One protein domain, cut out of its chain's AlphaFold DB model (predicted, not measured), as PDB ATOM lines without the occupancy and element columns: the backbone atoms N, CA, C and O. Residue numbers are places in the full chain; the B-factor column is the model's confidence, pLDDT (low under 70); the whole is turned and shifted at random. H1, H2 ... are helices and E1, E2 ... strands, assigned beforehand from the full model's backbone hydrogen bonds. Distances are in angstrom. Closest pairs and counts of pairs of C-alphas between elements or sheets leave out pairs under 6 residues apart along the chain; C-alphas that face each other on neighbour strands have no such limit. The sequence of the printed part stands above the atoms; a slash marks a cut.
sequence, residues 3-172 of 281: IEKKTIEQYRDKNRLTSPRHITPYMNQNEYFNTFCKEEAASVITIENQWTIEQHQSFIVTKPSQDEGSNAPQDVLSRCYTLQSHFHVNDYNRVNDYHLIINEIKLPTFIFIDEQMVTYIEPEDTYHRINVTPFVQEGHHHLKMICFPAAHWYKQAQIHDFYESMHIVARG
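Overview. This is residues 3 to 172 of the 281 residues of an uncharacterized protein of Staphylococcus chromogenes (UniProt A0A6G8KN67). Two twisted sheets lie face to face as a sandwich, their strands crossed: five strands, E2, E3, E8, E5 and E6, make one layer, and four, E1, E9, E4 and E7, make the other. The long hairpin of E2 and E3 makes an arm whose tip, residues 66 to 71, stands free at one end, while the small helix H2 lies far out at the other end, and H1 sits beside the edge strand E6. The printed part has 170 residues with two named helices and nine named strands, in the order H1 H2 E1 E2 E3 E4 E5 E6 E7 E8 E9, and its class is mostly strand. The sheets run E2 - E3 - E8 - E5 - E6 and E1 - E9 - E4 - E7, both antiparallel throughout. The whole is only just compact, close to loose, with a radius of gyration of the C-alphas of 18.2 A, and elongated, with spans of 68 by 35 by 30 A.

Along the chain. Begin at C-alpha 5, at (25.016, 28.816, 95.006), where helix H1 starts; it covers residues 5 to 11 and is 10.2 A long. Helix H2 is residues 29 to 34, 8.9 A, and the short strand E1 is residues 44 to 46. Then comes E2, residues 52 to 61, 26.4 A, which bends by 57 degrees at residue 57. Find C-alpha 76 at (26.793, 36.908, 86.925); from there E3, the longest strand, runs through residues 76 to 89 for 38.9 A. E4 is residues 97 to 105, 22.2 A; E5 is residues 109 to 113; E6 is residues 116 to 121. E7, residues 124 to 131, bends by 61 degrees at residue 127. E8 is residues 139 to 147, 26.0 A, and E9, residues 163 to 171, 23.0 A, ends at C-alpha 171, at (30.668, -4.164, 90.522).

Arrangement. Look first at the five-stranded sheet, which is strongly twisted. E2 and E3 are a hairpin, with N 54 and O 82 2.9 A apart, within hydrogen-bond range. E3 and E8 have N 83 and O 145 at 2.9 A, E8 and E5 have N 112 and O 144 at 2.8 A, and the hairpin of E5 and E6 has N 111 and O 119 at 2.9 A. In the other sheet, E1 and E9 have N 45 and O 168 at 2.8 A, E9 and E4 have N 101 and O 167 at 2.8 A, and E4 and E7 have N 102 and O 128 at 3.0 A. In the sandwich, two sheets face to face, the facing parts are 10.9 A centre to centre, and the strands of the one stand at 43 degrees to those of the other. The closest C-alphas of E1 and E3 are those of Thr 46 and Phe 87, 6.5 A apart. H1 is on the five-stranded sheet, at a height of 6.3 A over it but over none of its strands; its closest C-alphas to E6 are those of Tyr 11 and Thr 119, 5.1 A. H2 is on neither sheet. In H1 and H2 every O i to N i+4 pair is within hydrogen-bond range.

Size, cuts and confidence. The two C-alphas farthest apart are those of Asn 30 and Gly 69, 68.9 A. The printed part has no cut. The links H1 to H2, E2 to E3 and E8 to E9 are long. On the first of these, residues 16 to 17 pair with residues 129 to 130 of E7, antiparallel. The mean pLDDT of the printed part is 84.3; look for values under 70 at residues 19 to 20, 58 to 78 and 151 to 155.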
ATOM      1  N   ILE A   3      20.630  28.525  88.797       75.31
ATOM      2  CA  ILE A   3      21.221  27.650  89.817       75.31
ATOM      3  C   ILE A   3      21.597  28.495  91.036       75.31
ATOM      4  O   ILE A   3      22.320  29.487  90.922       75.31
ATOM      5  N   GLU A   4      21.108  28.096  92.214       79.75
ATOM      6  CA  GLU A   4      21.493  28.735  93.472       79.75
ATOM      7  C   GLU A   4      22.886  28.270  93.897       79.75
ATOM      8  O   GLU A   4      23.180  27.074  93.874       79.75
ATOM      9  N   LYS A   5      23.718  29.184  94.411       79.31
ATOM     10  CA  LYS A   5      25.016  28.816  95.006       79.31
ATOM     11  C   LYS A   5      24.886  27.749  96.104       79.31
ATOM     12  O   LYS A   5      25.711  26.849  96.195       79.31
ATOM     13  N   LYS A   6      23.803  27.793  96.887       84.31
ATOM     14  CA  LYS A   6      23.502  26.778  97.906       84.31
ATOM     15  C   LYS A   6      23.363  25.371  97.307       84.31
ATOM     16  O   LYS A   6      23.732  24.397  97.952       84.31
ATOM     17  N   THR A   7      22.843  25.254  96.084       86.31
ATOM     18  CA  THR A   7      22.742  23.972  95.377       86.31
ATOM     19  C   THR A   7      24.124  23.443  95.006       86.31
ATOM     20  O   THR A   7      24.371  22.259  95.199       86.31
ATOM     21  N   ILE A   8      25.039  24.311  94.555       86.81
ATOM     22  CA  ILE A   8      26.445  23.938  94.319       86.81
ATOM     23  C   ILE A   8      27.051  23.374  95.608       86.81
ATOM     24  O   ILE A   8      27.560  22.263  95.612       86.81
ATOM     25  N   GLU A   9      26.935  24.104  96.717       89.56
ATOM     26  CA  GLU A   9      27.489  23.688  98.013       89.56
ATOM     27  C   GLU A   9      26.886  22.368  98.519       89.56
ATOM     28  O   GLU A   9      27.595  21.546  99.089       89.56
ATOM     29  N   GLN A  10      25.591  22.140  98.289       92.69
ATOM     30  CA  GLN A  10      24.902  20.919  98.711       92.69
ATOM     31  C   GLN A  10      25.317  19.675  97.910       92.69
ATOM     32  O   GLN A  10      25.252  18.565  98.441       92.69
ATOM     33  N   TYR A  11      25.669  19.840  96.634       94.38
ATOM     34  CA  TYR A  11      25.937  18.725  95.719       94.38
ATOM     35  C   TYR A  11      27.404  18.587  95.322       94.38
ATOM     36  O   TYR A  11      27.739  17.623  94.635       94.38
ATOM     37  N   ARG A  12      28.273  19.504  95.758       94.88
ATOM     38  CA  ARG A  12      29.709  19.446  95.495       94.88
ATOM     39  C   ARG A  12      30.294  18.126  95.988       94.88
ATOM     40  O   ARG A  12      30.160  17.801  97.165       94.88
ATOM     41  N   ASP A  13      30.896  17.385  95.059       93.69
ATOM     42  CA  ASP A  13      31.497  16.061  95.252       93.69
ATOM     43  C   ASP A  13      30.559  15.039  95.922       93.69
ATOM     44  O   ASP A  13      30.986  14.003  96.434       93.69
ATOM     45  N   LYS A  14      29.243  15.288  95.905       95.44
ATOM     46  CA  LYS A  14      28.269  14.357  96.468       95.44
ATOM     47  C   LYS A  14      28.315  13.053  95.676       95.44
ATOM     48  O   LYS A  14      28.382  13.079  94.452       95.44
ATOM     49  N   ASN A  15      28.266  11.920  96.370       95.56
ATOM     50  CA  ASN A  15      28.393  10.580  95.786       95.56
ATOM     51  C   ASN A  15      29.751  10.291  95.115       95.56
ATOM     52  O   ASN A  15      29.925   9.195  94.588       95.56
ATOM     53  N   ARG A  16      30.720  11.219  95.124       93.94
ATOM     54  CA  ARG A  16      32.070  10.947  94.622       93.94
ATOM     55  C   ARG A  16      32.782  10.002  95.591       93.94
ATOM     56  O   ARG A  16      32.759  10.208  96.802       93.94
ATOM     57  N   LEU A  17      33.393   8.960  95.046       91.06
ATOM     58  CA  LEU A  17      34.160   7.961  95.780       91.06
ATOM     59  C   LEU A  17      35.647   8.331  95.724       91.06
ATOM     60  O   LEU A  17      36.126   8.847  94.716       91.06
ATOM     61  N   THR A  18      36.367   8.079  96.816       79.88
ATOM     62  CA  THR A  18      37.763   8.512  97.007       79.88
ATOM     63  C   THR A  18      38.805   7.463  96.626       79.88
ATOM     64  O   THR A  18      39.991   7.724  96.808       79.88
ATOM     65  N   SER A  19      38.397   6.282  96.141       68.38
ATOM     66  CA  SER A  19      39.355   5.231  95.766       68.38
ATOM     67  C   SER A  19      40.301   5.754  94.674       68.38
ATOM     68  O   SER A  19      39.810   6.289  93.671       68.38
ATOM     69  N   PRO A  20      41.628   5.624  94.862       67.88
ATOM     70  CA  PRO A  20      42.633   6.207  93.978       67.88
ATOM     71  C   PRO A  20      42.895   5.370  92.721       67.88
ATOM     72  O   PRO A  20      43.531   5.870  91.790       67.88
ATOM     73  N   ARG A  21      42.435   4.108  92.680       81.94
ATOM     74  CA  ARG A  21      42.699   3.194  91.566       81.94
ATOM     75  C   ARG A  21      41.497   3.060  90.636       81.94
ATOM     76  O   ARG A  21      40.390   2.693  91.033       81.94
ATOM     77  N   HIS A  22      41.749   3.295  89.353       83.06
ATOM     78  CA  HIS A  22      40.788   3.030  88.295       83.06
ATOM     79  C   HIS A  22      40.755   1.525  87.990       83.06
ATOM     80  O   HIS A  22      41.673   0.987  87.366       83.06
ATOM     81  N   ILE A  23      39.706   0.845  88.459       85.19
ATOM     82  CA  ILE A  23      39.507  -0.599  88.297       85.19
ATOM     83  C   ILE A  23      38.337  -0.837  87.342       85.19
ATOM     84  O   ILE A  23      37.211  -0.427  87.621       85.19
ATOM     85  N   THR A  24      38.605  -1.551  86.248       84.38
ATOM     86  CA  THR A  24      37.573  -2.126  85.377       84.38
ATOM     87  C   THR A  24      37.592  -3.642  85.585       84.38
ATOM     88  O   THR A  24      38.570  -4.271  85.174       84.38
ATOM     89  N   PRO A  25      36.591  -4.226  86.266       87.62
ATOM     90  CA  PRO A  25      36.539  -5.662  86.487       87.62
ATOM     91  C   PRO A  25      36.057  -6.397  85.234       87.62
ATOM     92  O   PRO A  25      35.254  -5.879  84.460       87.62
ATOM     93  N   TYR A  26      36.497  -7.634  85.084       87.88
ATOM     94  CA  TYR A  26      35.970  -8.617  84.145       87.88
ATOM     95  C   TYR A  26      35.159  -9.651  84.927       87.88
ATOM     96  O   TYR A  26      35.419  -9.870  86.108       87.88
ATOM     97  N   MET A  27      34.195 -10.319  84.300       82.19
ATOM     98  CA  MET A  27      33.409 -11.361  84.973       82.19
ATOM     99  C   MET A  27      34.212 -12.647  85.164       82.19
ATOM    100  O   MET A  27      33.886 -13.455  86.027       82.19
ATOM    101  N   ASN A  28      35.211 -12.894  84.315       82.38
ATOM    102  CA  ASN A  28      36.100 -14.050  84.409       82.38
ATOM    103  C   ASN A  28      37.355 -13.869  83.541       82.38
ATOM    104  O   ASN A  28      37.429 -12.995  82.679       82.38
ATOM    105  N   GLN A  29      38.321 -14.772  83.721       82.56
ATOM    106  CA  GLN A  29      39.568 -14.798  82.958       82.56
ATOM    107  C   GLN A  29      39.355 -14.912  81.435       82.56
ATOM    108  O   GLN A  29      40.063 -14.264  80.665       82.56
ATOM    109  N   ASN A  30      38.383 -15.711  80.975       84.38
ATOM    110  CA  ASN A  30      38.139 -15.876  79.536       84.38
ATOM    111  C   ASN A  30      37.658 -14.575  78.894       84.38
ATOM    112  O   ASN A  30      37.997 -14.306  77.747       84.38
ATOM    113  N   GLU A  31      36.861 -13.782  79.600       85.31
ATOM    114  CA  GLU A  31      36.399 -12.490  79.104       85.31
ATOM    115  C   GLU A  31      37.573 -11.541  78.849       85.31
ATOM    116  O   GLU A  31      37.662 -10.967  77.766       85.31
ATOM    117  N   TYR A  32      38.519 -11.444  79.788       82.25
ATOM    118  CA  TYR A  32      39.708 -10.609  79.608       82.25
ATOM    119  C   TYR A  32      40.469 -10.957  78.322       82.25
ATOM    120  O   TYR A  32      40.741 -10.087  77.503       82.25
ATOM    121  N   PHE A  33      40.753 -12.240  78.091       82.25
ATOM    122  CA  PHE A  33      41.513 -12.655  76.908       82.25
ATOM    123  C   PHE A  33      40.750 -12.533  75.583       82.25
ATOM    124  O   PHE A  33      41.367 -12.607  74.521       82.25
ATOM    125  N   ASN A  34      39.426 -12.369  75.627       82.81
ATOM    126  CA  ASN A  34      38.581 -12.232  74.441       82.81
ATOM    127  C   ASN A  34      38.082 -10.797  74.206       82.81
ATOM    128  O   ASN A  34      37.418 -10.561  73.196       82.81
ATOM    129  N   THR A  35      38.376  -9.859  75.106       79.75
ATOM    130  CA  THR A  35      38.013  -8.444  74.964       79.75
ATOM    131  C   THR A  35      39.173  -7.668  74.353       79.75
ATOM    132  O   THR A  35      40.329  -7.829  74.741       79.75
ATOM    133  N   PHE A  36      38.881  -6.825  73.361       76.00
ATOM    134  CA  PHE A  36      39.902  -6.014  72.691       76.00
ATOM    135  C   PHE A  36      40.137  -4.681  73.401       76.00
ATOM    136  O   PHE A  36      41.225  -4.109  73.301       76.00
ATOM    137  N   CYS A  37      39.128  -4.179  74.115       79.19
ATOM    138  CA  CYS A  37      39.229  -2.986  74.946       79.19
ATOM    139  C   CYS A  37      38.369  -3.110  76.210       79.19
ATOM    140  O   CYS A  37      37.464  -3.939  76.293       79.19
ATOM    141  N   LYS A  38      38.671  -2.292  77.224       76.62
ATOM    142  CA  LYS A  38      38.020  -2.355  78.546       76.62
ATOM    143  C   LYS A  38      36.526  -2.056  78.473       76.62
ATOM    144  O   LYS A  38      35.757  -2.581  79.264       76.62
ATOM    145  N   GLU A  39      36.120  -1.245  77.505       79.94
ATOM    146  CA  GLU A  39      34.733  -0.861  77.255       79.94
ATOM    147  C   GLU A  39      33.860  -2.022  76.751       79.94
ATOM    148  O   GLU A  39      32.638  -1.897  76.752       79.94
ATOM    149  N   GLU A  40      34.468  -3.137  76.330       82.31
ATOM    150  CA  GLU A  40      33.768  -4.371  75.947       82.31
ATOM    151  C   GLU A  40      33.562  -5.332  77.124       82.31
ATOM    152  O   GLU A  40      32.898  -6.357  76.956       82.31
ATOM    153  N   ALA A  41      34.125  -5.032  78.300       85.44
ATOM    154  CA  ALA A  41      33.904  -5.852  79.479       85.44
ATOM    155  C   ALA A  41      32.407  -5.882  79.822       85.44
ATOM    156  O   ALA A  41      31.721  -4.863  79.796       85.44
ATOM    157  N   ALA A  42      31.896  -7.050  80.195       84.25
ATOM    158  CA  ALA A  42      30.503  -7.278  80.555       84.25
ATOM    159  C   ALA A  42      30.075  -6.481  81.798       84.25
ATOM    160  O   ALA A  42      28.886  -6.260  82.017       84.25
ATOM    161  N   SER A  43      31.033  -6.029  82.613       88.69
ATOM    162  CA  SER A  43      30.788  -5.111  83.728       88.69
ATOM    163  C   SER A  43      30.524  -3.669  83.277       88.69
ATOM    164  O   SER A  43      30.021  -2.868  84.067       88.69
ATOM    165  N   VAL A  44      30.867  -3.318  82.034       92.81
ATOM    166  CA  VAL A  44      30.800  -1.954  81.516       92.81
ATOM    167  C   VAL A  44      29.489  -1.715  80.780       92.81
ATOM    168  O   VAL A  44      29.117  -2.396  79.829       92.81
ATOM    169  N   ILE A  45      28.806  -0.660  81.199       94.56
ATOM    170  CA  ILE A  45      27.630  -0.106  80.547       94.56
ATOM    171  C   ILE A  45      28.089   1.151  79.814       94.56
ATOM    172  O   ILE A  45      28.466   2.162  80.420       94.56
ATOM    173  N   THR A  46      28.080   1.073  78.488       93.25
ATOM    174  CA  THR A  46      28.494   2.180  77.630       93.25
ATOM    175  C   THR A  46      27.422   3.266  77.596       93.25
ATOM    176  O   THR A  46      26.220   2.997  77.553       93.25
ATOM    177  N   ILE A  47      27.869   4.520  77.621       93.50
ATOM    178  CA  ILE A  47      27.005   5.668  77.351       93.50
ATOM    179  C   ILE A  47      27.028   5.912  75.851       93.50
ATOM    180  O   ILE A  47      28.092   5.897  75.231       93.50
ATOM    181  N   GLU A  48      25.860   6.127  75.256       88.44
ATOM    182  CA  GLU A  48      25.755   6.315  73.818       88.44
ATOM    183  C   GLU A  48      26.624   7.494  73.356       88.44
ATOM    184  O   GLU A  48      26.595   8.600  73.903       88.44
ATOM    185  N   ASN A  49      27.394   7.275  72.291       79.75
ATOM    186  CA  ASN A  49      28.313   8.281  71.754       79.75
ATOM    187  C   ASN A  49      27.594   9.443  71.038       79.75
ATOM    188  O   ASN A  49      28.238  10.394  70.593       79.75
ATOM    189  N   GLN A  50      26.266   9.380  70.899       86.81
ATOM    190  CA  GLN A  50      25.458  10.420  70.269       86.81
ATOM    191  C   GLN A  50      25.030  11.464  71.301       86.81
ATOM    192  O   GLN A  50      23.993  11.344  71.946       86.81
ATOM    193  N   TRP A  51      25.831  12.520  71.420       91.75
ATOM    194  CA  TRP A  51      25.548  13.626  72.327       91.75
ATOM    195  C   TRP A  51      24.787  14.754  71.642       91.75
ATOM    196  O   TRP A  51      25.202  15.268  70.602       91.75
ATOM    197  N   THR A  52      23.709  15.203  72.281       92.00
ATOM    198  CA  THR A  52      23.067  16.477  71.944       92.00
ATOM    199  C   THR A  52      23.687  17.579  72.796       92.00
ATOM    200  O   THR A  52      23.719  17.471  74.020       92.00
ATOM    201  N   ILE A  53      24.193  18.634  72.149       91.00
ATOM    202  CA  ILE A  53      24.853  19.770  72.807       91.00
ATOM    203  C   ILE A  53      24.045  21.033  72.533       91.00
ATOM    204  O   ILE A  53      23.916  21.468  71.388       91.00
ATOM    205  N   GLU A  54      23.547  21.660  73.593       89.50
ATOM    206  CA  GLU A  54      22.785  22.904  73.512       89.50
ATOM    207  C   GLU A  54      23.434  24.004  74.344       89.50
ATOM    208  O   GLU A  54      23.844  23.781  75.482       89.50
ATOM    209  N   GLN A  55      23.481  25.223  73.809       86.44
ATOM    210  CA  GLN A  55      24.003  26.381  74.528       86.44
ATOM    211  C   GLN A  55      22.864  27.227  75.093       86.44
ATOM    212  O   GLN A  55      21.962  27.645  74.369       86.44
ATOM    213  N   HIS A  56      22.968  27.568  76.374       82.19
ATOM    214  CA  HIS A  56      21.974  28.342  77.106       82.19
ATOM    215  C   HIS A  56      22.613  29.550  77.800       82.19
ATOM    216  O   HIS A  56      23.804  29.562  78.118       82.19
ATOM    217  N   GLN A  57      21.810  30.583  78.065       77.62
ATOM    218  CA  GLN A  57      22.174  31.620  79.034       77.62
ATOM    219  C   GLN A  57      21.778  31.162  80.445       77.62
ATOM    220  O   GLN A  57      20.672  30.643  80.671       77.62
ATOM    221  N   SER A  58      22.678  31.351  81.404       68.69
ATOM    222  CA  SER A  58      22.480  31.000  82.804       68.69
ATOM    223  C   SER A  58      22.808  32.154  83.744       68.69
ATOM    224  O   SER A  58      23.587  33.053  83.433       68.69
ATOM    225  N   PHE A  59      22.169  32.113  84.909       65.06
ATOM    226  CA  PHE A  59      22.418  33.028  86.013       65.06
ATOM    227  C   PHE A  59      22.835  32.195  87.220       65.06
ATOM    228  O   PHE A  59      22.100  31.289  87.628       65.06
ATOM    229  N   ILE A  60      24.010  32.493  87.774       65.75
ATOM    230  CA  ILE A  60      24.420  31.976  89.081       65.75
ATOM    231  C   ILE A  60      24.059  33.045  90.102       65.75
ATOM    232  O   ILE A  60      24.583  34.157  90.040       65.75
ATOM    233  N   VAL A  61      23.156  32.709  91.022       57.66
ATOM    234  CA  VAL A  61      22.617  33.678  91.981       57.66
ATOM    235  C   VAL A  61      23.125  33.384  93.383       57.66
ATOM    236  O   VAL A  61      22.882  32.324  93.971       57.66
ATOM    237  N   THR A  62      23.841  34.358  93.935       55.16
ATOM    238  CA  THR A  62      24.161  34.453  95.360       55.16
ATOM    239  C   THR A  62      23.015  35.148  96.077       55.16
ATOM    240  O   THR A  62      22.732  36.312  95.798       55.16
ATOM    241  N   LYS A  63      22.354  34.466  97.023       50.03
ATOM    242  CA  LYS A  63      21.401  35.141  97.918       50.03
ATOM    243  C   LYS A  63      22.149  36.219  98.715       50.03
ATOM    244  O   LYS A  63      23.247  35.932  99.193       50.03
ATOM    245  N   PRO A  64      21.586  37.429  98.876       48.44
ATOM    246  CA  PRO A  64      22.201  38.450  99.712       48.44
ATOM    247  C   PRO A  64      22.278  37.946 101.159       48.44
ATOM    248  O   PRO A  64      21.288  37.453 101.708       48.44
ATOM    249  N   SER A  65      23.459  38.047 101.769       44.28
ATOM    250  CA  SER A  65      23.630  37.870 103.210       44.28
ATOM    251  C   SER A  65      22.799  38.927 103.934       44.28
ATOM    252  O   SER A  65      22.893  40.110 103.617       44.28
ATOM    253  N   GLN A  66      21.978  38.510 104.901       50.56
ATOM    254  CA  GLN A  66      21.062  39.408 105.618       50.56
ATOM    255  C   GLN A  66      21.762  40.483 106.473       50.56
ATOM    256  O   GLN A  66      21.077  41.382 106.951       50.56
ATOM    257  N   ASP A  67      23.091  40.441 106.618       49.16
ATOM    258  CA  ASP A  67      23.842  41.294 107.549       49.16
ATOM    259  C   ASP A  67      24.671  42.422 106.921       49.16
ATOM    260  O   ASP A  67      25.291  43.193 107.651       49.16
ATOM    261  N   GLU A  68      24.655  42.612 105.601       44.19
ATOM    262  CA  GLU A  68      25.362  43.747 104.995       44.19
ATOM    263  C   GLU A  68      24.407  44.597 104.163       44.19
ATOM    264  O   GLU A  68      23.970  44.241 103.067       44.19
ATOM    265  N   GLY A  69      24.041  45.743 104.740       47.62
ATOM    266  CA  GLY A  69      23.267  46.768 104.062       47.62
ATOM    267  C   GLY A  69      23.934  47.144 102.743       47.62
ATOM    268  O   GLY A  69      25.081  47.576 102.725       47.62
ATOM    269  N   SER A  70      23.172  47.026 101.654       49.88
ATOM    270  CA  SER A  70      23.563  47.443 100.307       49.88
ATOM    271  C   SER A  70      24.723  46.641  99.697       49.88
ATOM    272  O   SER A  70      25.838  47.136  99.592       49.88
ATOM    273  N   ASN A  71      24.404  45.468  99.146       44.66
ATOM    274  CA  ASN A  71      24.848  45.071  97.808       44.66
ATOM    275  C   ASN A  71      23.772  44.151  97.215       44.66
ATOM    276  O   ASN A  71      23.497  43.074  97.742       44.66
ATOM    277  N   ALA A  72      23.097  44.614  96.159       45.97
ATOM    278  CA  ALA A  72      22.169  43.783  95.398       45.97
ATOM    279  C   ALA A  72      22.890  42.500  94.935       45.97
ATOM    280  O   ALA A  72      24.094  42.567  94.667       45.97
ATOM    281  N   PRO A  73      22.198  41.349  94.837       50.03
ATOM    282  CA  PRO A  73      22.801  40.139  94.289       50.03
ATOM    283  C   PRO A  73      23.434  40.463  92.928       50.03
ATOM    284  O   PRO A  73      22.757  40.943  92.019       50.03
ATOM    285  N   GLN A  74      24.752  40.279  92.806       51.34
ATOM    286  CA  GLN A  74      25.421  40.353  91.513       51.34
ATOM    287  C   GLN A  74      25.107  39.062  90.764       51.34
ATOM    288  O   GLN A  74      25.780  38.048  90.935       51.34
ATOM    289  N   ASP A  75      24.061  39.106  89.944       54.59
ATOM    290  CA  ASP A  75      23.773  38.050  88.984       54.59
ATOM    291  C   ASP A  75      24.880  38.056  87.921       54.59
ATOM    292  O   ASP A  75      24.938  38.936  87.055       54.59
ATOM    293  N   VAL A  76      25.793  37.087  87.983       58.47
ATOM    294  CA  VAL A  76      26.793  36.908  86.925       58.47
ATOM    295  C   VAL A  76      26.117  36.165  85.780       58.47
ATOM    296  O   VAL A  76      25.800  34.978  85.892       58.47
ATOM    297  N   LEU A  77      25.876  36.875  84.673       55.56
ATOM    298  CA  LEU A  77      25.401  36.273  83.432       55.56
ATOM    299  C   LEU A  77      26.500  35.352  82.894       55.56
ATOM    300  O   LEU A  77      27.552  35.818  82.456       55.56
ATOM    301  N   SER A  78      26.249  34.049  82.932       68.38
ATOM    302  CA  SER A  78      27.146  33.037  82.390       68.38
ATOM    303  C   SER A  78      26.485  32.329  81.211       68.38
ATOM    304  O   SER A  78      25.267  32.356  81.028       68.38
ATOM    305  N   ARG A  79      27.294  31.720  80.350       77.75
ATOM    306  CA  ARG A  79      26.795  30.753  79.369       77.75
ATOM    307  C   ARG A  79      26.969  29.377  79.978       77.75
ATOM    308  O   ARG A  79      27.955  29.140  80.664       77.75
ATOM    309  N   CYS A  80      26.034  28.478  79.722       87.38
ATOM    310  CA  CYS A  80      26.223  27.067  80.022       87.38
ATOM    311  C   CYS A  80      25.912  26.218  78.798       87.38
ATOM    312  O   CYS A  80      25.190  26.642  77.891       87.38
ATOM    313  N   TYR A  81      26.476  25.021  78.793       90.06
ATOM    314  CA  TYR A  81      26.145  23.980  77.839       90.06
ATOM    315  C   TYR A  81      25.356  22.894  78.551       90.06
ATOM    316  O   TYR A  81      25.709  22.499  79.660       90.06
ATOM    317  N   THR A  82      24.296  22.425  77.909       93.00
ATOM    318  CA  THR A  82      23.591  21.211  78.300       93.00
ATOM    319  C   THR A  82      24.033  20.111  77.350       93.00
ATOM    320  O   THR A  82      23.899  20.266  76.135       93.00
ATOM    321  N   LEU A  83      24.563  19.026  77.901       94.56
ATOM    322  CA  LEU A  83      24.929  17.815  77.174       94.56
ATOM    323  C   LEU A  83      23.922  16.732  77.544       94.56
ATOM    324  O   LEU A  83      23.626  16.562  78.727       94.56
ATOM    325  N   GLN A  84      23.391  16.024  76.556       96.00
ATOM    326  CA  GLN A  84      22.423  14.948  76.765       96.00
ATOM    327  C   GLN A  84      22.827  13.705  75.985       96.00
ATOM    328  O   GLN A  84      23.160  13.802  74.801       96.00
ATOM    329  N   SER A  85      22.765  12.559  76.656       96.12
ATOM    330  CA  SER A  85      22.926  11.232  76.071       96.12
ATOM    331  C   SER A  85      22.083  10.211  76.845       96.12
ATOM    332  O   SER A  85      21.401  10.548  77.817       96.12
ATOM    333  N   HIS A  86      22.094   8.966  76.388       96.50
ATOM    334  CA  HIS A  86      21.322   7.865  76.940       96.50
ATOM    335  C   HIS A  86      22.233   6.666  77.188       96.50
ATOM    336  O   HIS A  86      23.324   6.556  76.626       96.50
ATOM    337  N   PHE A  87      21.786   5.769  78.055       96.75
ATOM    338  CA  PHE A  87      22.400   4.461  78.243       96.75
ATOM    339  C   PHE A  87      21.324   3.441  78.607       96.75
ATOM    340  O   PHE A  87      20.242   3.801  79.084       96.75
ATOM    341  N   HIS A  88      21.616   2.163  78.372       96.56
ATOM    342  CA  HIS A  88      20.696   1.070  78.659       96.56
ATOM    343  C   HIS A  88      21.337   0.058  79.606       96.56
ATOM    344  O   HIS A  88      22.422  -0.451  79.339       96.56
ATOM    345  N   VAL A  89      20.655  -0.237  80.710       95.69
ATOM    346  CA  VAL A  89      21.066  -1.246  81.687       95.69
ATOM    347  C   VAL A  89      20.277  -2.526  81.405       95.69
ATOM    348  O   VAL A  89      19.084  -2.590  81.711       95.69
ATOM    349  N   ASN A  90      20.934  -3.519  80.795       89.25
ATOM    350  CA  ASN A  90      20.321  -4.806  80.434       89.25
ATOM    351  C   ASN A  90      20.293  -5.777  81.624       89.25
ATOM    352  O   ASN A  90      19.229  -6.192  82.069       89.25
ATOM    353  N   ASP A  91      21.464  -6.106  82.172       87.50
ATOM    354  CA  ASP A  91      21.631  -7.130  83.209       87.50
ATOM    355  C   ASP A  91      21.675  -6.505  84.607       87.50
ATOM    356  O   ASP A  91      22.639  -6.648  85.363       87.50
ATOM    357  N   TYR A  92      20.626  -5.751  84.950       92.62
ATOM    358  CA  TYR A  92      20.563  -5.078  86.243       92.62
ATOM    359  C   TYR A  92      20.517  -6.088  87.394       92.62
ATOM    360  O   TYR A  92      19.546  -6.824  87.588       92.62
ATOM    361  N   ASN A  93      21.547  -6.052  88.228       91.88
ATOM    362  CA  ASN A  93      21.609  -6.771  89.485       91.88
ATOM    363  C   ASN A  93      21.485  -5.802  90.670       91.88
ATOM    364  O   ASN A  93      22.231  -4.831  90.774       91.88
ATOM    365  N   ARG A  94      20.549  -6.092  91.582       92.06
ATOM    366  CA  ARG A  94      20.283  -5.293  92.790       92.06
ATOM    367  C   ARG A  94      21.370  -5.388  93.854       92.06
ATOM    368  O   ARG A  94      21.364  -4.558  94.755       92.06
ATOM    369  N   VAL A  95      22.217  -6.415  93.804       90.75
ATOM    370  CA  VAL A  95      23.343  -6.546  94.742       90.75
ATOM    371  C   VAL A  95      24.611  -5.863  94.235       90.75
ATOM    372  O   VAL A  95      25.573  -5.766  94.986       90.75
ATOM    373  N   ASN A  96      24.612  -5.390  92.987       93.06
ATOM    374  CA  ASN A  96      25.754  -4.687  92.425       93.06
ATOM    375  C   ASN A  96      25.704  -3.204  92.783       93.06
ATOM    376  O   ASN A  96      24.635  -2.587  92.809       93.06
ATOM    377  N   ASP A  97      26.888  -2.629  92.949       93.62
ATOM    378  CA  ASP A  97      27.077  -1.191  92.891       93.62
ATOM    379  C   ASP A  97      27.310  -0.742  91.448       93.62
ATOM    380  O   ASP A  97      27.953  -1.435  90.660       93.62
ATOM    381  N   TYR A  98      26.812   0.444  91.108       95.56
ATOM    382  CA  TYR A  98      26.992   1.067  89.803       95.56
ATOM    383  C   TYR A  98      27.753   2.366  89.981       95.56
ATOM    384  O   TYR A  98      27.311   3.284  90.680       95.56
ATOM    385  N   HIS A  99      28.908   2.456  89.336       95.44
ATOM    386  CA  HIS A  99      29.790   3.606  89.422       95.44
ATOM    387  C   HIS A  99      29.915   4.271  88.056       95.44
ATOM    388  O   HIS A  99      30.372   3.651  87.101       95.44
ATOM    389  N   LEU A 100      29.535   5.545  87.965       95.75
ATOM    390  CA  LEU A 100      29.817   6.375  86.803       95.75
ATOM    391  C   LEU A 100      31.281   6.808  86.865       95.75
ATOM    392  O   LEU A 100      31.700   7.463  87.824       95.75
ATOM    393  N   ILE A 101      32.035   6.436  85.839       94.38
ATOM    394  CA  ILE A 101      33.421   6.824  85.631       94.38
ATOM    395  C   ILE A 101      33.461   7.923  84.579       94.38
ATOM    396  O   ILE A 101      32.934   7.753  83.479       94.38
ATOM    397  N   ILE A 102      34.097   9.043  84.916       93.25
ATOM    398  CA  ILE A 102      34.379  10.137  83.984       93.25
ATOM    399  C   ILE A 102      35.879  10.395  84.018       93.25
ATOM    400  O   ILE A 102      36.400  10.791  85.059       93.25
ATOM    401  N   ASN A 103      36.568  10.196  82.900       90.56
ATOM    402  CA  ASN A 103      37.972  10.571  82.780       90.56
ATOM    403  C   ASN A 103      38.055  12.062  82.468       90.56
ATOM    404  O   ASN A 103      37.558  12.472  81.420       90.56
ATOM    405  N   GLU A 104      38.666  12.823  83.382       90.00
ATOM    406  CA  GLU A 104      38.872  14.276  83.324       90.00
ATOM    407  C   GLU A 104      37.573  15.080  83.160       90.00
ATOM    408  O   GLU A 104      36.846  14.962  82.176       90.00
ATOM    409  N   ILE A 105      37.287  15.983  84.095       91.31
ATOM    410  CA  ILE A 105      36.231  16.984  83.914       91.31
ATOM    411  C   ILE A 105      36.895  18.335  83.664       91.31
ATOM    412  O   ILE A 105      37.595  18.864  84.520       91.31
ATOM    413  N   LYS A 106      36.649  18.922  82.489       90.75
ATOM    414  CA  LYS A 106      37.321  20.161  82.044       90.75
ATOM    415  C   LYS A 106      36.604  21.433  82.471       90.75
ATOM    416  O   LYS A 106      37.166  22.526  82.417       90.75
ATOM    417  N   LEU A 107      35.339  21.305  82.866       90.56
ATOM    418  CA  LEU A 107      34.478  22.417  83.248       90.56
ATOM    419  C   LEU A 107      33.708  22.107  84.528       90.56
ATOM    420  O   LEU A 107      33.297  20.963  84.714       90.56
ATOM    421  N   PRO A 108      33.394  23.119  85.356       91.94
ATOM    422  CA  PRO A 108      32.453  22.940  86.450       91.94
ATOM    423  C   PRO A 108      31.131  22.390  85.915       91.94
ATOM    424  O   PRO A 108      30.540  22.975  84.998       91.94
ATOM    425  N   THR A 109      30.687  21.260  86.460       93.56
ATOM    426  CA  THR A 109      29.642  20.442  85.841       93.56
ATOM    427  C   THR A 109      28.662  19.906  86.873       93.56
ATOM    428  O   THR A 109      29.054  19.305  87.869       93.56
ATOM    429  N   PHE A 110      27.366  20.069  86.604       95.69
ATOM    430  CA  PHE A 110      26.321  19.287  87.263       95.69
ATOM    431  C   PHE A 110      25.988  18.051  86.445       95.69
ATOM    432  O   PHE A 110      25.829  18.150  85.229       95.69
ATOM    433  N   ILE A 111      25.798  16.924  87.122       97.44
ATOM    434  CA  ILE A 111      25.438  15.647  86.509       97.44
ATOM    435  C   ILE A 111      24.055  15.232  87.002       97.44
ATOM    436  O   ILE A 111      23.762  15.298  88.200       97.44
ATOM    437  N   PHE A 112      23.214  14.796  86.071       97.88
ATOM    438  CA  PHE A 112      21.861  14.322  86.316       97.88
ATOM    439  C   PHE A 112      21.630  12.980  85.632       97.88
ATOM    440  O   PHE A 112      22.023  12.807  84.479       97.88
ATOM    441  N   ILE A 113      20.914  12.088  86.310       98.25
ATOM    442  CA  ILE A 113      20.371  10.850  85.742       98.25
ATOM    443  C   ILE A 113      18.861  10.885  85.974       98.25
ATOM    444  O   ILE A 113      18.423  11.143  87.095       98.25
ATOM    445  N   ASP A 114      18.072  10.713  84.912       97.44
ATOM    446  CA  ASP A 114      16.600  10.755  84.939       97.44
ATOM    447  C   ASP A 114      16.032  11.962  85.702       97.44
ATOM    448  O   ASP A 114      15.174  11.847  86.578       97.44
ATOM    449  N   GLU A 115      16.549  13.151  85.381       94.81
ATOM    450  CA  GLU A 115      16.185  14.434  86.003       94.81
ATOM    451  C   GLU A 115      16.555  14.580  87.492       94.81
ATOM    452  O   GLU A 115      16.361  15.652  88.073       94.81
ATOM    453  N   GLN A 116      17.162  13.566  88.108       96.75
ATOM    454  CA  GLN A 116      17.679  13.643  89.469       96.75
ATOM    455  C   GLN A 116      19.119  14.148  89.465       96.75
ATOM    456  O   GLN A 116      19.966  13.649  88.730       96.75
ATOM    457  N   MET A 117      19.407  15.149  90.301       96.25
ATOM    458  CA  MET A 117      20.762  15.677  90.454       96.25
ATOM    459  C   MET A 117      21.623  14.674  91.223       96.25
ATOM    460  O   MET A 117      21.368  14.399  92.397       96.25
ATOM    461  N   VAL A 118      22.658  14.167  90.560       97.56
ATOM    462  CA  VAL A 118      23.603  13.204  91.128       97.56
ATOM    463  C   VAL A 118      24.676  13.947  91.909       97.56
ATOM    464  O   VAL A 118      24.860  13.705  93.100       97.56
ATOM    465  N   THR A 119      25.378  14.871  91.251       97.19
ATOM    466  CA  THR A 119      26.538  15.551  91.830       97.19
ATOM    467  C   THR A 119      26.879  16.843  91.093       97.19
ATOM    468  O   THR A 119      26.388  17.099  89.988       97.19
ATOM    469  N   TYR A 120      27.724  17.651  91.722       95.94
ATOM    470  CA  TYR A 120      28.430  18.768  91.118       95.94
ATOM    471  C   TYR A 120      29.935  18.558  91.277       95.94
ATOM    472  O   TYR A 120      30.401  18.305  92.388       95.94
ATOM    473  N   ILE A 121      30.686  18.703  90.189       94.25
ATOM    474  CA  ILE A 121      32.137  18.504  90.166       94.25
ATOM    475  C   ILE A 121      32.818  19.747  89.589       94.25
ATOM    476  O   ILE A 121      32.379  20.302  88.579       94.25
ATOM    477  N   GLU A 122      33.874  20.192  90.267       92.06
ATOM    478  CA  GLU A 122      34.809  21.209  89.774       92.06
ATOM    479  C   GLU A 122      35.835  20.563  88.830       92.06
ATOM    480  O   GLU A 122      36.100  19.368  88.959       92.06
ATOM    481  N   PRO A 123      36.422  21.318  87.887       89.62
ATOM    482  CA  PRO A 123      37.342  20.743  86.922       89.62
ATOM    483  C   PRO A 123      38.611  20.199  87.586       89.62
ATOM    484  O   PRO A 123      39.201  20.863  88.442       89.62
ATOM    485  N   GLU A 124      39.032  19.007  87.170       87.62
ATOM    486  CA  GLU A 124      40.186  18.298  87.720       87.62
ATOM    487  C   GLU A 124      40.795  17.357  86.670       87.62
ATOM    488  O   GLU A 124      40.077  16.612  86.000       87.62
ATOM    489  N   ASP A 125      42.128  17.352  86.576       84.75
ATOM    490  CA  ASP A 125      42.905  16.535  85.628       84.75
ATOM    491  C   ASP A 125      43.058  15.078  86.124       84.75
ATOM    492  O   ASP A 125      44.145  14.499  86.120       84.75
ATOM    493  N   THR A 126      41.973  14.495  86.640       87.62
ATOM    494  CA  THR A 126      41.924  13.127  87.182       87.62
ATOM    495  C   THR A 126      40.626  12.439  86.769       87.62
ATOM    496  O   THR A 126      39.692  13.086  86.296       87.62
ATOM    497  N   TYR A 127      40.541  11.119  86.935       89.56
ATOM    498  CA  TYR A 127      39.262  10.437  86.764       89.56
ATOM    499  C   TYR A 127      38.361  10.656  87.988       89.56
ATOM    500  O   TYR A 127      38.809  10.794  89.128       89.56
ATOM    501  N   HIS A 128      37.057  10.635  87.748       92.31
ATOM    502  CA  HIS A 128      36.029  10.766  88.763       92.31
ATOM    503  C   HIS A 128      35.221   9.478  88.824       92.31
ATOM    504  O   HIS A 128      34.652   9.052  87.822       92.31
ATOM    505  N   ARG A 129      35.142   8.883  90.015       94.25
ATOM    506  CA  ARG A 129      34.278   7.739  90.307       94.25
ATOM    507  C   ARG A 129      33.097   8.211  91.141       94.25
ATOM    508  O   ARG A 129      33.286   8.715  92.246       94.25
ATOM    509  N   ILE A 130      31.886   8.072  90.620       95.94
ATOM    510  CA  ILE A 130      30.664   8.591  91.241       95.94
ATOM    511  C   ILE A 130      29.710   7.425  91.474       95.94
ATOM    512  O   ILE A 130      29.357   6.720  90.533       95.94
ATOM    513  N   ASN A 131      29.271   7.224  92.715       96.19
ATOM    514  CA  ASN A 131      28.246   6.239  93.031       96.19
ATOM    515  C   ASN A 131      26.907   6.666  92.413       96.19
ATOM    516  O   ASN A 131      26.321   7.678  92.811       96.19
ATOM    517  N   VAL A 132      26.436   5.884  91.441       97.69
ATOM    518  CA  VAL A 132      25.149   6.083  90.773       97.69
ATOM    519  C   VAL A 132      24.140   4.975  91.066       97.69
ATOM    520  O   VAL A 132      23.016   5.067  90.580       97.69
ATOM    521  N   THR A 133      24.478   4.000  91.921       97.00
ATOM    522  CA  THR A 133      23.592   2.908  92.359       97.00
ATOM    523  C   THR A 133      22.163   3.371  92.685       97.00
ATOM    524  O   THR A 133      21.227   2.763  92.172       97.00
ATOM    525  N   PRO A 134      21.918   4.453  93.460       96.62
ATOM    526  CA  PRO A 134      20.546   4.840  93.801       96.62
ATOM    527  C   PRO A 134      19.772   5.522  92.656       96.62
ATOM    528  O   PRO A 134      18.593   5.828  92.834       96.62
ATOM    529  N   PHE A 135      20.413   5.795  91.515       97.44
ATOM    530  CA  PHE A 135      19.831   6.514  90.375       97.44
ATOM    531  C   PHE A 135      19.604   5.632  89.142       97.44
ATOM    532  O   PHE A 135      19.050   6.113  88.157       97.44
ATOM    533  N   VAL A 136      20.034   4.369  89.178       96.56
ATOM    534  CA  VAL A 136      19.941   3.443  88.044       96.56
ATOM    535  C   VAL A 136      19.082   2.229  88.389       96.56
ATOM    536  O   VAL A 136      18.990   1.812  89.542       96.56
ATOM    537  N   GLN A 137      18.427   1.669  87.379       96.19
ATOM    538  CA  GLN A 137      17.647   0.437  87.455       96.19
ATOM    539  C   GLN A 137      17.722  -0.284  86.101       96.19
ATOM    540  O   GLN A 137      18.393   0.170  85.182       96.19
ATOM    541  N   GLU A 138      17.040  -1.415  85.959       96.94
ATOM    542  CA  GLU A 138      16.874  -2.047  84.650       96.94
ATOM    543  C   GLU A 138      16.127  -1.102  83.697       96.94
ATOM    544  O   GLU A 138      15.068  -0.572  84.051       96.94
ATOM    545  N   GLY A 139      16.646  -0.903  82.484       97.00
ATOM    546  CA  GLY A 139      15.978  -0.079  81.479       97.00
ATOM    547  C   GLY A 139      16.826   1.033  80.873       97.00
ATOM    548  O   GLY A 139      18.055   1.021  80.909       97.00
ATOM    549  N   HIS A 140      16.147   1.947  80.181       97.38
ATOM    550  CA  HIS A 140      16.767   3.089  79.512       97.38
ATOM    551  C   HIS A 140      16.832   4.269  80.471       97.38
ATOM    552  O   HIS A 140      15.832   4.597  81.110       97.38
ATOM    553  N   HIS A 141      17.981   4.929  80.499       98.25
ATOM    554  CA  HIS A 141      18.249   6.074  81.350       98.25
ATOM    555  C   HIS A 141      18.718   7.265  80.527       98.25
ATOM    556  O   HIS A 141      19.403   7.114  79.512       98.25
ATOM    557  N   HIS A 142      18.364   8.459  80.991       97.75
ATOM    558  CA  HIS A 142      18.798   9.716  80.400       97.75
ATOM    559  C   HIS A 142      19.887  10.354  81.262       97.75
ATOM    560  O   HIS A 142      19.662  10.681  82.432       97.75
ATOM    561  N   LEU A 143      21.057  10.571  80.666       97.88
ATOM    562  CA  LEU A 143      22.171  11.280  81.276       97.88
ATOM    563  C   LEU A 143      22.194  12.720  80.771       97.88
ATOM    564  O   LEU A 143      22.272  12.977  79.568       97.88
ATOM    565  N   LYS A 144      22.196  13.671  81.701       96.94
ATOM    566  CA  LYS A 144      22.305  15.096  81.394       96.94
ATOM    567  C   LYS A 144      23.430  15.732  82.191       96.94
ATOM    568  O   LYS A 144      23.482  15.612  83.411       96.94
ATOM    569  N   MET A 145      24.278  16.487  81.506       95.50
ATOM    570  CA  MET A 145      25.318  17.307  82.120       95.50
ATOM    571  C   MET A 145      25.057  18.781  81.838       95.50
ATOM    572  O   MET A 145      24.611  19.145  80.750       95.50
ATOM    573  N   ILE A 146      25.332  19.634  82.819       93.75
ATOM    574  CA  ILE A 146      25.244  21.087  82.674       93.75
ATOM    575  C   ILE A 146      26.608  21.671  83.016       93.75
ATOM    576  O   ILE A 146      26.998  21.679  84.182       93.75
ATOM    577  N   CYS A 147      27.305  22.164  81.998       91.62
ATOM    578  CA  CYS A 147      28.703  22.571  82.076       91.62
ATOM    579  C   CYS A 147      28.835  24.096  81.979       91.62
ATOM    580  O   CYS A 147      28.180  24.735  81.145       91.62
ATOM    581  N   PHE A 148      29.698  24.684  82.807       87.62
ATOM    582  CA  PHE A 148      29.839  26.135  82.964       87.62
ATOM    583  C   PHE A 148      31.204  26.622  82.456       87.62
ATOM    584  O   PHE A 148      32.156  26.693  83.230       87.62
ATOM    585  N   PRO A 149      31.332  26.972  81.165       82.94
ATOM    586  CA  PRO A 149      32.564  27.520  80.615       82.94
ATOM    587  C   PRO A 149      32.930  28.876  81.219       82.94
ATOM    588  O   PRO A 149      32.071  29.694  81.556       82.94
ATOM    589  N   ALA A 150      34.231  29.173  81.240       70.75
ATOM    590  CA  ALA A 150      34.695  30.540  81.419       70.75
ATOM    591  C   ALA A 150      34.195  31.434  80.264       70.75
ATOM    592  O   ALA A 150      34.049  30.990  79.122       70.75
ATOM    593  N   ALA A 151      33.964  32.720  80.549       60.78
ATOM    594  CA  ALA A 151      33.245  33.681  79.695       60.78
ATOM    595  C   ALA A 151      33.792  33.898  78.258       60.78
ATOM    596  O   ALA A 151      33.191  34.636  77.475       60.78
ATOM    597  N   HIS A 152      34.923  33.287  77.897       57.81
ATOM    598  CA  HIS A 152      35.631  33.464  76.629       57.81
ATOM    599  C   HIS A 152      35.649  32.220  75.718       57.81
ATOM    600  O   HIS A 152      36.341  32.228  74.698       57.81
ATOM    601  N   TRP A 153      34.874  31.171  76.016       58.19
ATOM    602  CA  TRP A 153      34.754  30.018  75.116       58.19
ATOM    603  C   TRP A 153      33.803  30.342  73.943       58.19
ATOM    604  O   TRP A 153      32.590  30.459  74.115       58.19
ATOM    605  N   TYR A 154      34.361  30.538  72.741       53.72
ATOM    606  CA  TYR A 154      33.624  30.870  71.504       53.72
ATOM    607  C   TYR A 154      33.974  29.912  70.355       53.72
ATOM    608  O   TYR A 154      34.320  30.340  69.254       53.72
ATOM    609  N   LYS A 155      33.920  28.603  70.607       62.88
ATOM    610  CA  LYS A 155      34.093  27.579  69.566       62.88
ATOM    611  C   LYS A 155      32.844  26.712  69.469       62.88
ATOM    612  O   LYS A 155      32.047  26.665  70.402       62.88
ATOM    613  N   GLN A 156      32.671  26.060  68.322       73.62
ATOM    614  CA  GLN A 156      31.687  24.995  68.161       73.62
ATOM    615  C   GLN A 156      32.087  23.850  69.093       73.62
ATOM    616  O   GLN A 156      32.995  23.090  68.760       73.62
ATOM    617  N   ALA A 157      31.465  23.805  70.271       78.50
ATOM    618  CA  ALA A 157      31.831  22.878  71.327       78.50
ATOM    619  C   ALA A 157      31.670  21.431  70.853       78.50
ATOM    620  O   ALA A 157      30.658  21.073  70.244       78.50
ATOM    621  N   GLN A 158      32.684  20.624  71.119       84.75
ATOM    622  CA  GLN A 158      32.695  19.186  70.896       84.75
ATOM    623  C   GLN A 158      32.658  18.471  72.243       84.75
ATOM    624  O   GLN A 158      33.019  19.045  73.263       84.75
ATOM    625  N   ILE A 159      32.254  17.201  72.264       84.38
ATOM    626  CA  ILE A 159      32.126  16.464  73.529       84.38
ATOM    627  C   ILE A 159      33.445  16.406  74.325       84.38
ATOM    628  O   ILE A 159      33.447  16.599  75.538       84.38
ATOM    629  N   HIS A 160      34.577  16.287  73.623       86.12
ATOM    630  CA  HIS A 160      35.918  16.253  74.214       86.12
ATOM    631  C   HIS A 160      36.374  17.585  74.836       86.12
ATOM    632  O   HIS A 160      37.400  17.625  75.519       86.12
ATOM    633  N   ASP A 161      35.643  18.681  74.601       87.44
ATOM    634  CA  ASP A 161      35.860  19.956  75.290       87.44
ATOM    635  C   ASP A 161      35.353  19.911  76.746       87.44
ATOM    636  O   ASP A 161      35.725  20.770  77.544       87.44
ATOM    637  N   PHE A 162      34.521  18.924  77.106       89.38
ATOM    638  CA  PHE A 162      33.880  18.817  78.422       89.38
ATOM    639  C   PHE A 162      34.483  17.723  79.308       89.38
ATOM    640  O   PHE A 162      34.646  17.947  80.507       89.38
ATOM    641  N   TYR A 163      34.812  16.569  78.725       90.56
ATOM    642  CA  TYR A 163      35.447  15.432  79.399       90.56
ATOM    643  C   TYR A 163      36.215  14.557  78.389       90.56
ATOM    644  O   TYR A 163      36.061  14.755  77.183       90.56
ATOM    645  N   GLU A 164      37.047  13.614  78.838       88.88
ATOM    646  CA  GLU A 164      37.795  12.706  77.948       88.88
ATOM    647  C   GLU A 164      36.984  11.459  77.568       88.88
ATOM    648  O   GLU A 164      36.733  11.211  76.387       88.88
ATOM    649  N   SER A 165      36.529  10.688  78.558       89.75
ATOM    650  CA  SER A 165      35.665   9.521  78.345       89.75
ATOM    651  C   SER A 165      34.692   9.305  79.503       89.75
ATOM    652  O   SER A 165      34.854   9.874  80.585       89.75
ATOM    653  N   MET A 166      33.640   8.517  79.259       92.50
ATOM    654  CA  MET A 166      32.603   8.256  80.250       92.50
ATOM    655  C   MET A 166      31.959   6.888  80.063       92.50
ATOM    656  O   MET A 166      31.586   6.529  78.948       92.50
ATOM    657  N   HIS A 167      31.791   6.148  81.152       94.12
ATOM    658  CA  HIS A 167      31.090   4.867  81.168       94.12
ATOM    659  C   HIS A 167      30.594   4.552  82.581       94.12
ATOM    660  O   HIS A 167      31.015   5.181  83.551       94.12
ATOM    661  N   ILE A 168      29.692   3.584  82.710       95.50
ATOM    662  CA  ILE A 168      29.264   3.065  84.010       95.50
ATOM    663  C   ILE A 168      29.865   1.675  84.187       95.50
ATOM    664  O   ILE A 168      29.875   0.883  83.252       95.50
ATOM    665  N   VAL A 169      30.354   1.377  85.385       94.19
ATOM    666  CA  VAL A 169      30.841   0.049  85.763       94.19
ATOM    667  C   VAL A 169      29.913  -0.530  86.820       94.19
ATOM    668  O   VAL A 169      29.656   0.121  87.835       94.19
ATOM    669  N   ALA A 170      29.431  -1.748  86.594       93.44
ATOM    670  CA  ALA A 170      28.748  -2.553  87.594       93.44
ATOM    671  C   ALA A 170      29.777  -3.409  88.346       93.44
ATOM    672  O   ALA A 170      30.575  -4.109  87.722       93.44
ATOM    673  N   ARG A 171      29.766  -3.366  89.678       92.00
ATOM    674  CA  ARG A 171      30.668  -4.164  90.522       92.00
ATOM    675  C   ARG A 171      29.887  -4.975  91.543       92.00
ATOM    676  O   ARG A 171      28.938  -4.462  92.132       92.00
ATOM    677  N   GLY A 172      30.301  -6.224  91.754       89.62
ATOM    678  CA  GLY A 172      29.779  -7.063  92.835       89.62
ATOM    679  C   GLY A 172      30.063  -6.450  94.209       89.62
ATOM    680  O   GLY A 172      30.932  -5.587  94.341       89.62
TER     681      GLY A 172